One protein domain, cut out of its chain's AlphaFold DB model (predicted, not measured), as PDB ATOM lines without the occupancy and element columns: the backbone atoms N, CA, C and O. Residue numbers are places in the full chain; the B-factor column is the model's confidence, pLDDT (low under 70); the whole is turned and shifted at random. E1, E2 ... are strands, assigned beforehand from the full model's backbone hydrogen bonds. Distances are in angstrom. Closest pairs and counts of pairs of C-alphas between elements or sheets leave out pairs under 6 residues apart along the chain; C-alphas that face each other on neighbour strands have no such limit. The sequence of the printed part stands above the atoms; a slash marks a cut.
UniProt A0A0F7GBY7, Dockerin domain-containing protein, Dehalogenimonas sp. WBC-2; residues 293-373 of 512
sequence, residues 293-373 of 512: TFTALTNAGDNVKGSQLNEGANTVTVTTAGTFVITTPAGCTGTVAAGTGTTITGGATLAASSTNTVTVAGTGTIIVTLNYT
ATOM      1  N   THR A 293     -24.965   2.696  16.731       50.91
ATOM      2  CA  THR A 293     -24.350   1.643  17.554       50.91
ATOM      3  C   THR A 293     -22.842   1.846  17.514       50.91
ATOM      4  O   THR A 293     -22.255   1.807  16.434       50.91
ATOM      5  N   PHE A 294     -22.220   2.083  18.666       64.06
ATOM      6  CA  PHE A 294     -20.781   2.358  18.768       64.06
ATOM      7  C   PHE A 294     -20.022   1.225  19.462       64.06
ATOM      8  O   PHE A 294     -20.619   0.360  20.110       64.06
ATOM      9  N   THR A 295     -18.696   1.235  19.284       57.38
ATOM     10  CA  THR A 295     -17.748   0.213  19.746       57.38
ATOM     11  C   THR A 295     -17.971  -0.172  21.205       57.38
ATOM     12  O   THR A 295     -18.214   0.682  22.057       57.38
ATOM     13  N   ALA A 296     -17.876  -1.473  21.481       61.34
ATOM     14  CA  ALA A 296     -18.018  -2.018  22.819       61.34
ATOM     15  C   ALA A 296     -17.007  -1.399  23.795       61.34
ATOM     16  O   ALA A 296     -15.816  -1.330  23.502       61.34
ATOM     17  N   LEU A 297     -17.489  -1.007  24.972       69.69
ATOM     18  CA  LEU A 297     -16.656  -0.736  26.134       69.69
ATOM     19  C   LEU A 297     -16.187  -2.079  26.693       69.69
ATOM     20  O   LEU A 297     -16.996  -2.892  27.158       69.69
ATOM     21  N   THR A 298     -14.888  -2.333  26.558       71.25
ATOM     22  CA  THR A 298     -14.263  -3.640  26.813       71.25
ATOM     23  C   THR A 298     -13.566  -3.709  28.156       71.25
ATOM     24  O   THR A 298     -13.584  -4.762  28.790       71.25
ATOM     25  N   ASN A 299     -13.035  -2.589  28.639       74.94
ATOM     26  CA  ASN A 299     -12.320  -2.514  29.905       74.94
ATOM     27  C   ASN A 299     -12.846  -1.366  30.771       74.94
ATOM     28  O   ASN A 299     -13.269  -0.321  30.274       74.94
ATOM     29  N   ALA A 300     -12.786  -1.542  32.092       65.06
ATOM     30  CA  ALA A 300     -13.018  -0.444  33.024       65.06
ATOM     31  C   ALA A 300     -11.965   0.659  32.790       65.06
ATOM     32  O   ALA A 300     -10.771   0.368  32.724       65.06
ATOM     33  N   GLY A 301     -12.408   1.913  32.665       63.53
ATOM     34  CA  GLY A 301     -11.553   3.050  32.310       63.53
ATOM     35  C   GLY A 301     -11.469   3.372  30.813       63.53
ATOM     36  O   GLY A 301     -10.799   4.340  30.455       63.53
ATOM     37  N   ASP A 302     -12.158   2.622  29.943       75.44
ATOM     38  CA  ASP A 302     -12.289   2.993  28.531       75.44
ATOM     39  C   ASP A 302     -12.926   4.397  28.398       75.44
ATOM     40  O   ASP A 302     -13.895   4.741  29.087       75.44
ATOM     41  N   ASN A 303     -12.360   5.214  27.502       75.25
ATOM     42  CA  ASN A 303     -12.812   6.576  27.219       75.25
ATOM     43  C   ASN A 303     -13.716   6.590  25.980       75.25
ATOM     44  O   ASN A 303     -13.254   6.281  24.880       75.25
ATOM     45  N   VAL A 304     -14.960   7.047  26.130       70.44
ATOM     46  CA  VAL A 304     -15.819   7.423  24.999       70.44
ATOM     47  C   VAL A 304     -15.645   8.913  24.747       70.44
ATOM     48  O   VAL A 304     -16.031   9.749  25.569       70.44
ATOM     49  N   LYS A 305     -15.068   9.274  23.601       68.31
ATOM     50  CA  LYS A 305     -14.994  10.683  23.208       68.31
ATOM     51  C   LYS A 305     -16.328  11.091  22.606       68.31
ATOM     52  O   LYS A 305     -16.845  10.404  21.735       68.31
ATOM     53  N   GLY A 306     -16.857  12.243  22.992       53.09
ATOM     54  CA  GLY A 306     -18.114  12.753  22.452       53.09
ATOM     55  C   GLY A 306     -18.068  13.063  20.957       53.09
ATOM     56  O   GLY A 306     -19.102  13.047  20.311       53.09
ATOM     57  N   SER A 307     -16.877  13.225  20.368       49.69
ATOM     58  CA  SER A 307     -16.700  13.258  18.908       49.69
ATOM     59  C   SER A 307     -17.056  11.934  18.213       49.69
ATOM     60  O   SER A 307     -17.145  11.895  16.992       49.69
ATOM     61  N   GLN A 308     -17.188  10.842  18.970       64.56
ATOM     62  CA  GLN A 308     -17.618   9.525  18.498       64.56
ATOM     63  C   GLN A 308     -19.109   9.284  18.754       64.56
ATOM     64  O   GLN A 308     -19.583   8.203  18.447       64.56
ATOM     65  N   LEU A 309     -19.833  10.231  19.354       65.06
ATOM     66  CA  LEU A 309     -21.248  10.100  19.684       65.06
ATOM     67  C   LEU A 309     -22.050  11.115  18.866       65.06
ATOM     68  O   LEU A 309     -21.651  12.272  18.726       65.06
ATOM     69  N   ASN A 310     -23.194  10.685  18.344       64.44
ATOM     70  CA  ASN A 310     -24.121  11.569  17.651       64.44
ATOM     71  C   ASN A 310     -24.916  12.403  18.666       64.44
ATOM     72  O   ASN A 310     -25.064  12.025  19.830       64.44
ATOM     73  N   GLU A 311     -25.465  13.529  18.222       65.06
ATOM     74  CA  GLU A 311     -26.543  14.186  18.959       65.06
ATOM     75  C   GLU A 311     -27.766  13.258  19.065       65.06
ATOM     76  O   GLU A 311     -28.073  12.502  18.141       65.06
ATOM     77  N   GLY A 312     -28.464  13.300  20.198       69.38
ATOM     78  CA  GLY A 312     -29.557  12.394  20.528       69.38
ATOM     79  C   GLY A 312     -29.081  11.099  21.189       69.38
ATOM     80  O   GLY A 312     -28.012  11.040  21.796       69.38
ATOM     81  N   ALA A 313     -29.926  10.066  21.139       80.12
ATOM     82  CA  ALA A 313     -29.705   8.801  21.833       80.12
ATOM     83  C   ALA A 313     -28.721   7.887  21.082       80.12
ATOM     84  O   ALA A 313     -28.985   7.437  19.967       80.12
ATOM     85  N   ASN A 314     -27.619   7.539  21.740       82.88
ATOM     86  CA  ASN A 314     -26.595   6.625  21.242       82.88
ATOM     87  C   ASN A 314     -26.653   5.317  22.024       82.88
ATOM     88  O   ASN A 314     -26.636   5.337  23.254       82.88
ATOM     89  N   THR A 315     -26.669   4.179  21.331       87.06
ATOM     90  CA  THR A 315     -26.589   2.873  21.996       87.06
ATOM     91  C   THR A 315     -25.129   2.443  22.082       87.06
ATOM     92  O   THR A 315     -24.466   2.246  21.063       87.06
ATOM     93  N   VAL A 316     -24.627   2.284  23.305       85.88
ATOM     94  CA  VAL A 316     -23.252   1.843  23.575       85.88
ATOM     95  C   VAL A 316     -23.300   0.471  24.232       85.88
ATOM     96  O   VAL A 316     -24.014   0.271  25.214       85.88
ATOM     97  N   THR A 317     -22.549  -0.489  23.691       88.12
ATOM     98  CA  THR A 317     -22.463  -1.841  24.264       88.12
ATOM     99  C   THR A 317     -21.410  -1.873  25.370       88.12
ATOM    100  O   THR A 317     -20.284  -1.435  25.168       88.12
ATOM    101  N   VAL A 318     -21.761  -2.415  26.533       86.69
ATOM    102  CA  VAL A 318     -20.895  -2.578  27.706       86.69
ATOM    103  C   VAL A 318     -20.633  -4.066  27.910       86.69
ATOM    104  O   VAL A 318     -21.547  -4.819  28.244       86.69
ATOM    105  N   THR A 319     -19.391  -4.500  27.707       87.62
ATOM    106  CA  THR A 319     -19.008  -5.922  27.841       87.62
ATOM    107  C   THR A 319     -18.373  -6.261  29.187       87.62
ATOM    108  O   THR A 319     -18.352  -7.428  29.568       87.62
ATOM    109  N   THR A 320     -17.959  -5.244  29.945       86.81
ATOM    110  CA  THR A 320     -17.399  -5.380  31.295       86.81
ATOM    111  C   THR A 320     -18.039  -4.332  32.199       86.81
ATOM    112  O   THR A 320     -18.109  -3.172  31.817       86.81
ATOM    113  N   ALA A 321     -18.516  -4.701  33.390       86.94
ATOM    114  CA  ALA A 321     -19.022  -3.724  34.359       86.94
ATOM    115  C   ALA A 321     -17.878  -2.837  34.888       86.94
ATOM    116  O   ALA A 321     -16.761  -3.320  35.077       86.94
ATOM    117  N   GLY A 322     -18.137  -1.560  35.171       88.88
ATOM    118  CA  GLY A 322     -17.094  -0.659  35.665       88.88
ATOM    119  C   GLY A 322     -17.444   0.824  35.601       88.88
ATOM    120  O   GLY A 322     -18.579   1.210  35.318       88.88
ATOM    121  N   THR A 323     -16.443   1.656  35.887       87.31
ATOM    122  CA  THR A 323     -16.512   3.109  35.706       87.31
ATOM    123  C   THR A 323     -15.886   3.480  34.368       87.31
ATOM    124  O   THR A 323     -14.766   3.072  34.054       87.31
ATOM    125  N   PHE A 324     -16.622   4.265  33.594       83.75
ATOM    126  CA  PHE A 324     -16.268   4.737  32.264       83.75
ATOM    127  C   PHE A 324     -16.174   6.246  32.249       83.75
ATOM    128  O   PHE A 324     -16.784   6.931  33.071       83.75
ATOM    129  N   VAL A 325     -15.430   6.758  31.280       84.75
ATOM    130  CA  VAL A 325     -15.250   8.188  31.095       84.75
ATOM    131  C   VAL A 325     -15.876   8.601  29.770       84.75
ATOM    132  O   VAL A 325     -15.573   8.035  28.722       84.75
ATOM    133  N   ILE A 326     -16.753   9.599  29.821       82.06
ATOM    134  CA  ILE A 326     -17.412  10.199  28.664       82.06
ATOM    135  C   ILE A 326     -17.006  11.669  28.595       82.06
ATOM    136  O   ILE A 326     -17.365  12.466  29.465       82.06
ATOM    137  N   THR A 327     -16.269  12.047  27.555       78.88
ATOM    138  CA  THR A 327     -15.890  13.449  27.329       78.88
ATOM    139  C   THR A 327     -16.920  14.120  26.433       78.88
ATOM    140  O   THR A 327     -17.044  13.747  25.268       78.88
ATOM    141  N   THR A 328     -17.646  15.115  26.932       74.00
ATOM    142  CA  THR A 328     -18.615  15.874  26.128       74.00
ATOM    143  C   THR A 328     -17.926  17.009  25.359       74.00
ATOM    144  O   THR A 328     -17.021  17.657  25.894       74.00
ATOM    145  N   PRO A 329     -18.322  17.288  24.101       68.12
ATOM    146  CA  PRO A 329     -17.831  18.450  23.368       68.12
ATOM    147  C   PRO A 329     -18.304  19.766  23.995       68.12
ATOM    148  O   PRO A 329     -19.207  19.800  24.839       68.12
ATOM    149  N   ALA A 330     -17.717  20.873  23.540       63.47
ATOM    150  CA  ALA A 330     -18.155  22.191  23.969       63.47
ATOM    151  C   ALA A 330     -19.623  22.444  23.595       63.47
ATOM    152  O   ALA A 330     -20.022  22.233  22.449       63.47
ATOM    153  N   GLY A 331     -20.423  22.881  24.574       65.25
ATOM    154  CA  GLY A 331     -21.852  23.155  24.373       65.25
ATOM    155  C   GLY A 331     -22.766  21.938  24.301       65.25
ATOM    156  O   GLY A 331     -23.933  22.078  23.940       65.25
ATOM    157  N   CYS A 332     -22.251  20.754  24.617       70.44
ATOM    158  CA  CYS A 332     -23.010  19.517  24.609       70.44
ATOM    159  C   CYS A 332     -23.244  19.046  26.043       70.44
ATOM    160  O   CYS A 332     -22.298  18.706  26.742       70.44
ATOM    161  N   THR A 333     -24.495  19.024  26.488       81.38
ATOM    162  CA  THR A 333     -24.884  18.339  27.729       81.38
ATOM    163  C   THR A 333     -25.406  16.951  27.388       81.38
ATOM    164  O   THR A 333     -25.522  16.591  26.221       81.38
ATOM    165  N   GLY A 334     -25.732  16.134  28.380       87.31
ATOM    166  CA  GLY A 334     -26.345  14.851  28.080       87.31
ATOM    167  C   GLY A 334     -26.810  14.087  29.296       87.31
ATOM    168  O   GLY A 334     -26.685  14.536  30.435       87.31
ATOM    169  N   THR A 335     -27.344  12.907  29.039       91.50
ATOM    170  CA  THR A 335     -27.691  11.932  30.064       91.50
ATOM    171  C   THR A 335     -27.209  10.551  29.666       91.50
ATOM    172  O   THR A 335     -26.992  10.257  28.490       91.50
ATOM    173  N   VAL A 336     -27.040   9.688  30.659       90.50
ATOM    174  CA  VAL A 336     -26.817   8.263  30.450       90.50
ATOM    175  C   VAL A 336     -27.906   7.493  31.170       90.50
ATOM    176  O   VAL A 336     -28.092   7.636  32.377       90.50
ATOM    177  N   ALA A 337     -28.619   6.670  30.413       93.12
ATOM    178  CA  ALA A 337     -29.646   5.777  30.914       93.12
ATOM    179  C   ALA A 337     -29.213   4.315  30.759       93.12
ATOM    180  O   ALA A 337     -28.446   3.955  29.860       93.12
ATOM    181  N   ALA A 338     -29.731   3.465  31.645       92.25
ATOM    182  CA  ALA A 338     -29.562   2.024  31.529       92.25
ATOM    183  C   ALA A 338     -30.272   1.518  30.267       92.25
ATOM    184  O   ALA A 338     -31.415   1.891  29.997       92.25
ATOM    185  N   GLY A 339     -29.585   0.677  29.499       89.56
ATOM    186  CA  GLY A 339     -30.177  -0.101  28.417       89.56
ATOM    187  C   GLY A 339     -30.478  -1.527  28.879       89.56
ATOM    188  O   GLY A 339     -30.691  -1.800  30.061       89.56
ATOM    189  N   THR A 340     -30.508  -2.474  27.947       91.31
ATOM    190  CA  THR A 340     -30.768  -3.880  28.272       91.31
ATOM    191  C   THR A 340     -29.577  -4.475  29.019       91.31
ATOM    192  O   THR A 340     -28.459  -4.384  28.531       91.31
ATOM    193  N   GLY A 341     -29.803  -5.119  30.168       88.56
ATOM    194  CA  GLY A 341     -28.770  -5.877  30.893       88.56
ATOM    195  C   GLY A 341     -27.816  -5.049  31.766       88.56
ATOM    196  O   GLY A 341     -26.909  -5.618  32.371       88.56
ATOM    197  N   THR A 342     -28.018  -3.732  31.870       91.12
ATOM    198  CA  THR A 342     -27.176  -2.848  32.690       91.12
ATOM    199  C   THR A 342     -27.986  -2.063  33.721       91.12
ATOM    200  O   THR A 342     -29.200  -1.907  33.595       91.12
ATOM    201  N   THR A 343     -27.294  -1.534  34.729       90.00
ATOM    202  CA  THR A 343     -27.822  -0.546  35.678       90.00
ATOM    203  C   THR A 343     -26.818   0.597  35.808       90.00
ATOM    204  O   THR A 343     -25.629   0.348  36.001       90.00
ATOM    205  N   ILE A 344     -27.275   1.850  35.741       90.88
ATOM    206  CA  ILE A 344     -26.428   3.026  35.994       90.88
ATOM    207  C   ILE A 344     -26.458   3.337  37.491       90.88
ATOM    208  O   ILE A 344     -27.528   3.575  38.048       90.88
ATOM    209  N   THR A 345     -25.298   3.327  38.145       87.38
ATOM    210  CA  THR A 345     -25.177   3.555  39.598       87.38
ATOM    211  C   THR A 345     -24.549   4.906  39.953       87.38
ATOM    212  O   THR A 345     -24.552   5.290  41.119       87.38
ATOM    213  N   GLY A 346     -24.061   5.661  38.961       82.50
ATOM    214  CA  GLY A 346     -23.565   7.030  39.126       82.50
ATOM    215  C   GLY A 346     -23.268   7.710  37.787       82.50
ATOM    216  O   GLY A 346     -22.971   7.026  36.808       82.50
ATOM    217  N   GLY A 347     -23.347   9.046  37.746       80.69
ATOM    218  CA  GLY A 347     -23.010   9.841  36.552       80.69
ATOM    219  C   GLY A 347     -24.090   9.887  35.464       80.69
ATOM    220  O   GLY A 347     -23.769   9.980  34.286       80.69
ATOM    221  N   ALA A 348     -25.373   9.801  35.832       84.06
ATOM    222  CA  ALA A 348     -26.481   9.782  34.868       84.06
ATOM    223  C   ALA A 348     -26.661  11.100  34.084       84.06
ATOM    224  O   ALA A 348     -27.356  11.118  33.072       84.06
ATOM    225  N   THR A 349     -26.044  12.193  34.528       88.94
ATOM    226  CA  THR A 349     -26.009  13.489  33.841       88.94
ATOM    227  C   THR A 349     -24.593  13.800  33.375       88.94
ATOM    228  O   THR A 349     -23.629  13.616  34.115       88.94
ATOM    229  N   LEU A 350     -24.484  14.302  32.147       83.88
ATOM    230  CA  LEU A 350     -23.238  14.721  31.522       83.88
ATOM    231  C   LEU A 350     -23.219  16.251  31.445       83.88
ATOM    232  O   LEU A 350     -24.082  16.861  30.808       83.88
ATOM    233  N   ALA A 351     -22.241  16.867  32.105       82.38
ATOM    234  CA  ALA A 351     -21.995  18.301  31.999       82.38
ATOM    235  C   ALA A 351     -21.331  18.634  30.652       82.38
ATOM    236  O   ALA A 351     -20.768  17.754  30.003       82.38
ATOM    237  N   ALA A 352     -21.414  19.893  30.219       73.75
ATOM    238  CA  ALA A 352     -20.815  20.346  28.964       73.75
ATOM    239  C   ALA A 352     -19.314  20.618  29.080       73.75
ATOM    240  O   ALA A 352     -18.837  21.014  30.144       73.75
ATOM    241  N   SER A 353     -18.590  20.445  27.967       70.94
ATOM    242  CA  SER A 353     -17.138  20.679  27.881       70.94
ATOM    243  C   SER A 353     -16.331  19.932  28.951       70.94
ATOM    244  O   SER A 353     -15.292  20.424  29.396       70.94
ATOM    245  N   SER A 354     -16.818  18.786  29.426       79.06
ATOM    246  CA  SER A 354     -16.281  18.140  30.619       79.06
ATOM    247  C   SER A 354     -15.966  16.670  30.386       79.06
ATOM    248  O   SER A 354     -16.453  16.008  29.469       79.06
ATOM    249  N   THR A 355     -15.113  16.153  31.263       85.56
ATOM    250  CA  THR A 355     -14.879  14.720  31.401       85.56
ATOM    251  C   THR A 355     -15.829  14.204  32.474       85.56
ATOM    252  O   THR A 355     -15.715  14.589  33.634       85.56
ATOM    253  N   ASN A 356     -16.790  13.372  32.081       87.38
ATOM    254  CA  ASN A 356     -17.827  12.840  32.960       87.38
ATOM    255  C   ASN A 356     -17.531  11.376  33.277       87.38
ATOM    256  O   ASN A 356     -17.206  10.604  32.381       87.38
ATOM    257  N   THR A 357     -17.669  10.976  34.537       89.31
ATOM    258  CA  THR A 357     -17.508   9.577  34.952       89.31
ATOM    259  C   THR A 357     -18.866   8.917  35.132       89.31
ATOM    260  O   THR A 357     -19.690   9.426  35.892       89.31
ATOM    261  N   VAL A 358     -19.081   7.771  34.489       88.75
ATOM    262  CA  VAL A 358     -20.327   6.999  34.562       88.75
ATOM    263  C   VAL A 358     -20.029   5.597  35.063       88.75
ATOM    264  O   VAL A 358     -19.188   4.904  34.494       88.75
ATOM    265  N   THR A 359     -20.723   5.158  36.110       89.50
ATOM    266  CA  THR A 359     -20.554   3.805  36.655       89.50
ATOM    267  C   THR A 359     -21.708   2.919  36.210       89.50
ATOM    268  O   THR A 359     -22.877   3.227  36.460       89.50
ATOM    269  N   VAL A 360     -21.367   1.811  35.555       89.81
ATOM    270  CA  VAL A 360     -22.305   0.841  34.987       89.81
ATOM    271  C   VAL A 360     -22.103  -0.510  35.665       89.81
ATOM    272  O   VAL A 360     -21.000  -1.059  35.670       89.81
ATOM    273  N   ALA A 361     -23.176  -1.061  36.222       89.81
ATOM    274  CA  ALA A 361     -23.225  -2.431  36.714       89.81
ATOM    275  C   ALA A 361     -23.817  -3.363  35.643       89.81
ATOM    276  O   ALA A 361     -24.796  -3.010  34.985       89.81
ATOM    277  N   GLY A 362     -23.249  -4.564  35.509       90.62
ATOM    278  CA  GLY A 362     -23.687  -5.577  34.542       90.62
ATOM    279  C   GLY A 362     -23.066  -5.432  33.148       90.62
ATOM    280  O   GLY A 362     -22.179  -4.613  32.920       90.62
ATOM    281  N   THR A 363     -23.531  -6.272  32.224       88.69
ATOM    282  CA  THR A 363     -23.113  -6.306  30.814       88.69
ATOM    283  C   THR A 363     -24.344  -6.183  29.927       88.69
ATOM    284  O   THR A 363     -25.349  -6.844  30.188       88.69
ATOM    285  N   GLY A 364     -24.278  -5.398  28.860       90.31
ATOM    286  CA  GLY A 364     -25.432  -5.152  28.005       90.31
ATOM    287  C   GLY A 364     -25.297  -3.848  27.236       90.31
ATOM    288  O   GLY A 364     -24.247  -3.591  26.662       90.31
ATOM    289  N   THR A 365     -26.331  -3.014  27.211       90.25
ATOM    290  CA  THR A 365     -26.283  -1.697  26.562       90.25
ATOM    291  C   THR A 365     -26.538  -0.570  27.547       90.25
ATOM    292  O   THR A 365     -27.219  -0.755  28.552       90.25
ATOM    293  N   ILE A 366     -26.001   0.607  27.251       90.19
ATOM    294  CA  ILE A 366     -26.396   1.884  27.850       90.19
ATOM    295  C   ILE A 366     -26.853   2.821  26.734       90.19
ATOM    296  O   ILE A 366     -26.425   2.683  25.584       90.19
ATOM    297  N   ILE A 367     -27.719   3.771  27.075       89.44
ATOM    298  CA  ILE A 367     -28.174   4.815  26.159       89.44
ATOM    299  C   ILE A 367     -27.532   6.125  26.597       89.44
ATOM    300  O   ILE A 367     -27.860   6.649  27.659       89.44
ATOM    301  N   VAL A 368     -26.607   6.641  25.791       87.31
ATOM    302  CA  VAL A 368     -25.982   7.948  26.007       87.31
ATOM    303  C   VAL A 368     -26.707   8.965  25.141       87.31
ATOM    304  O   VAL A 368     -26.569   8.952  23.920       87.31
ATOM    305  N   THR A 369     -27.484   9.840  25.763       83.88
ATOM    306  CA  THR A 369     -28.191  10.910  25.065       83.88
ATOM    307  C   THR A 369     -27.367  12.180  25.140       83.88
ATOM    308  O   THR A 369     -27.205  12.740  26.221       83.88
ATOM    309  N   LEU A 370     -26.843  12.639  24.008       80.69
ATOM    310  CA  LEU A 370     -26.179  13.934  23.917       80.69
ATOM    311  C   LEU A 370     -27.179  14.989  23.450       80.69
ATOM    312  O   LEU A 370     -27.807  14.830  22.412       80.69
ATOM    313  N   ASN A 371     -27.302  16.073  24.199       72.38
ATOM    314  CA  ASN A 371     -28.095  17.239  23.841       72.38
ATOM    315  C   ASN A 371     -27.117  18.360  23.497       72.38
ATOM    316  O   ASN A 371     -26.471  18.920  24.391       72.38
ATOM    317  N   TYR A 372     -26.971  18.683  22.214       67.31
ATOM    318  CA  TYR A 372     -26.195  19.857  21.848       67.31
ATOM    319  C   TYR A 372     -27.073  21.074  22.113       67.31
ATOM    320  O   TYR A 372     -28.105  21.290  21.494       67.31
ATOM    321  N   THR A 373     -26.691  21.862  23.110       57.97
ATOM    322  CA  THR A 373     -27.480  23.015  23.548       57.97
ATOM    323  C   THR A 373     -27.248  24.234  22.649       57.97
ATOM    324  O   THR A 373     -27.893  25.260  22.827       57.97
TER     325      THR A 373
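Overview. This is residues 293 to 373 of the 512 residues of the protein "Dockerin domain-containing protein" of Dehalogenimonas sp. WBC-2 (UniProt A0A0F7GBY7). Two strongly twisted sheets of four strands stand face to face as a sandwich, E1, E3, E8 and E5 in the one and E2, E4, E7 and E6 in the other. Their edges E1 and E2 come near each other on one side; on the other side E5 and E6 come close, and a short antiparallel pairing of residues 334 to 335 of E5 with residues 349 to 350 bridges the sheets. The printed part has 81 residues, with no named helix and eight named strands, E1 to E8 in order along the chain; the class is all strand. Both sheets are mixed, in the orders E1, E3, E8, E5 and E2, E4, E7, E6. The whole is compact, with a radius of gyration of the C-alphas of 11.0 A, and elongated, spanning 31 by 19 by 19 A.

Arrangement. E1, residues 293 to 297, is an edge strand parallel to E3, residues 312 to 318, with N 297 and O 317 2.8 A apart, within hydrogen-bond range. E2, residues 303 to 305, is near E1 and is parallel to E4, residues 322 to 327, with N 304 to O 325 at 2.8 A. E3 is antiparallel to E8, residues 364 to 372, with N 314 to O 368 at 2.8 A. E4 is antiparallel to E7, residues 355 to 362, with N 324 to O 358 at 2.8 A. E5, residues 332 to 338, is antiparallel to E8, with N 371 to O 333 at 2.7 A. E6, residues 342 to 346, and E7 form a hairpin, with N 361 to O 343 at 2.8 A. The closest C-alphas of E5 and E6, those of Ala 338 and Ile 344, are 5.5 A apart. The strands of one sheet stand at 23 degrees to those of the other, and the facing parts are 8.6 A centre to centre.

Along the chain. E1 begins at C-alpha 293, (-24.350, 1.643, 17.554). From first to last C-alpha, E3 measures 18.7 A, E4 16.4 A, E5 19.9 A and E7 22.3 A; E1, E2 and E6 are shorter. E7 begins at C-alpha 355, (-14.879, 14.720, 31.401). E8, 25.8 A, ends at C-alpha 372, (-26.195, 19.857, 21.848).

Size, cuts and confidence. The two C-alphas farthest apart, those of Thr 320 and Thr 373, are 31.1 A apart. The printed part has no cut and no long link. The mean pLDDT of the printed part is 79.2; residues 293 to 297, 300 to 301, 305 to 312, 329 to 331 and 372 to 373 are under 70.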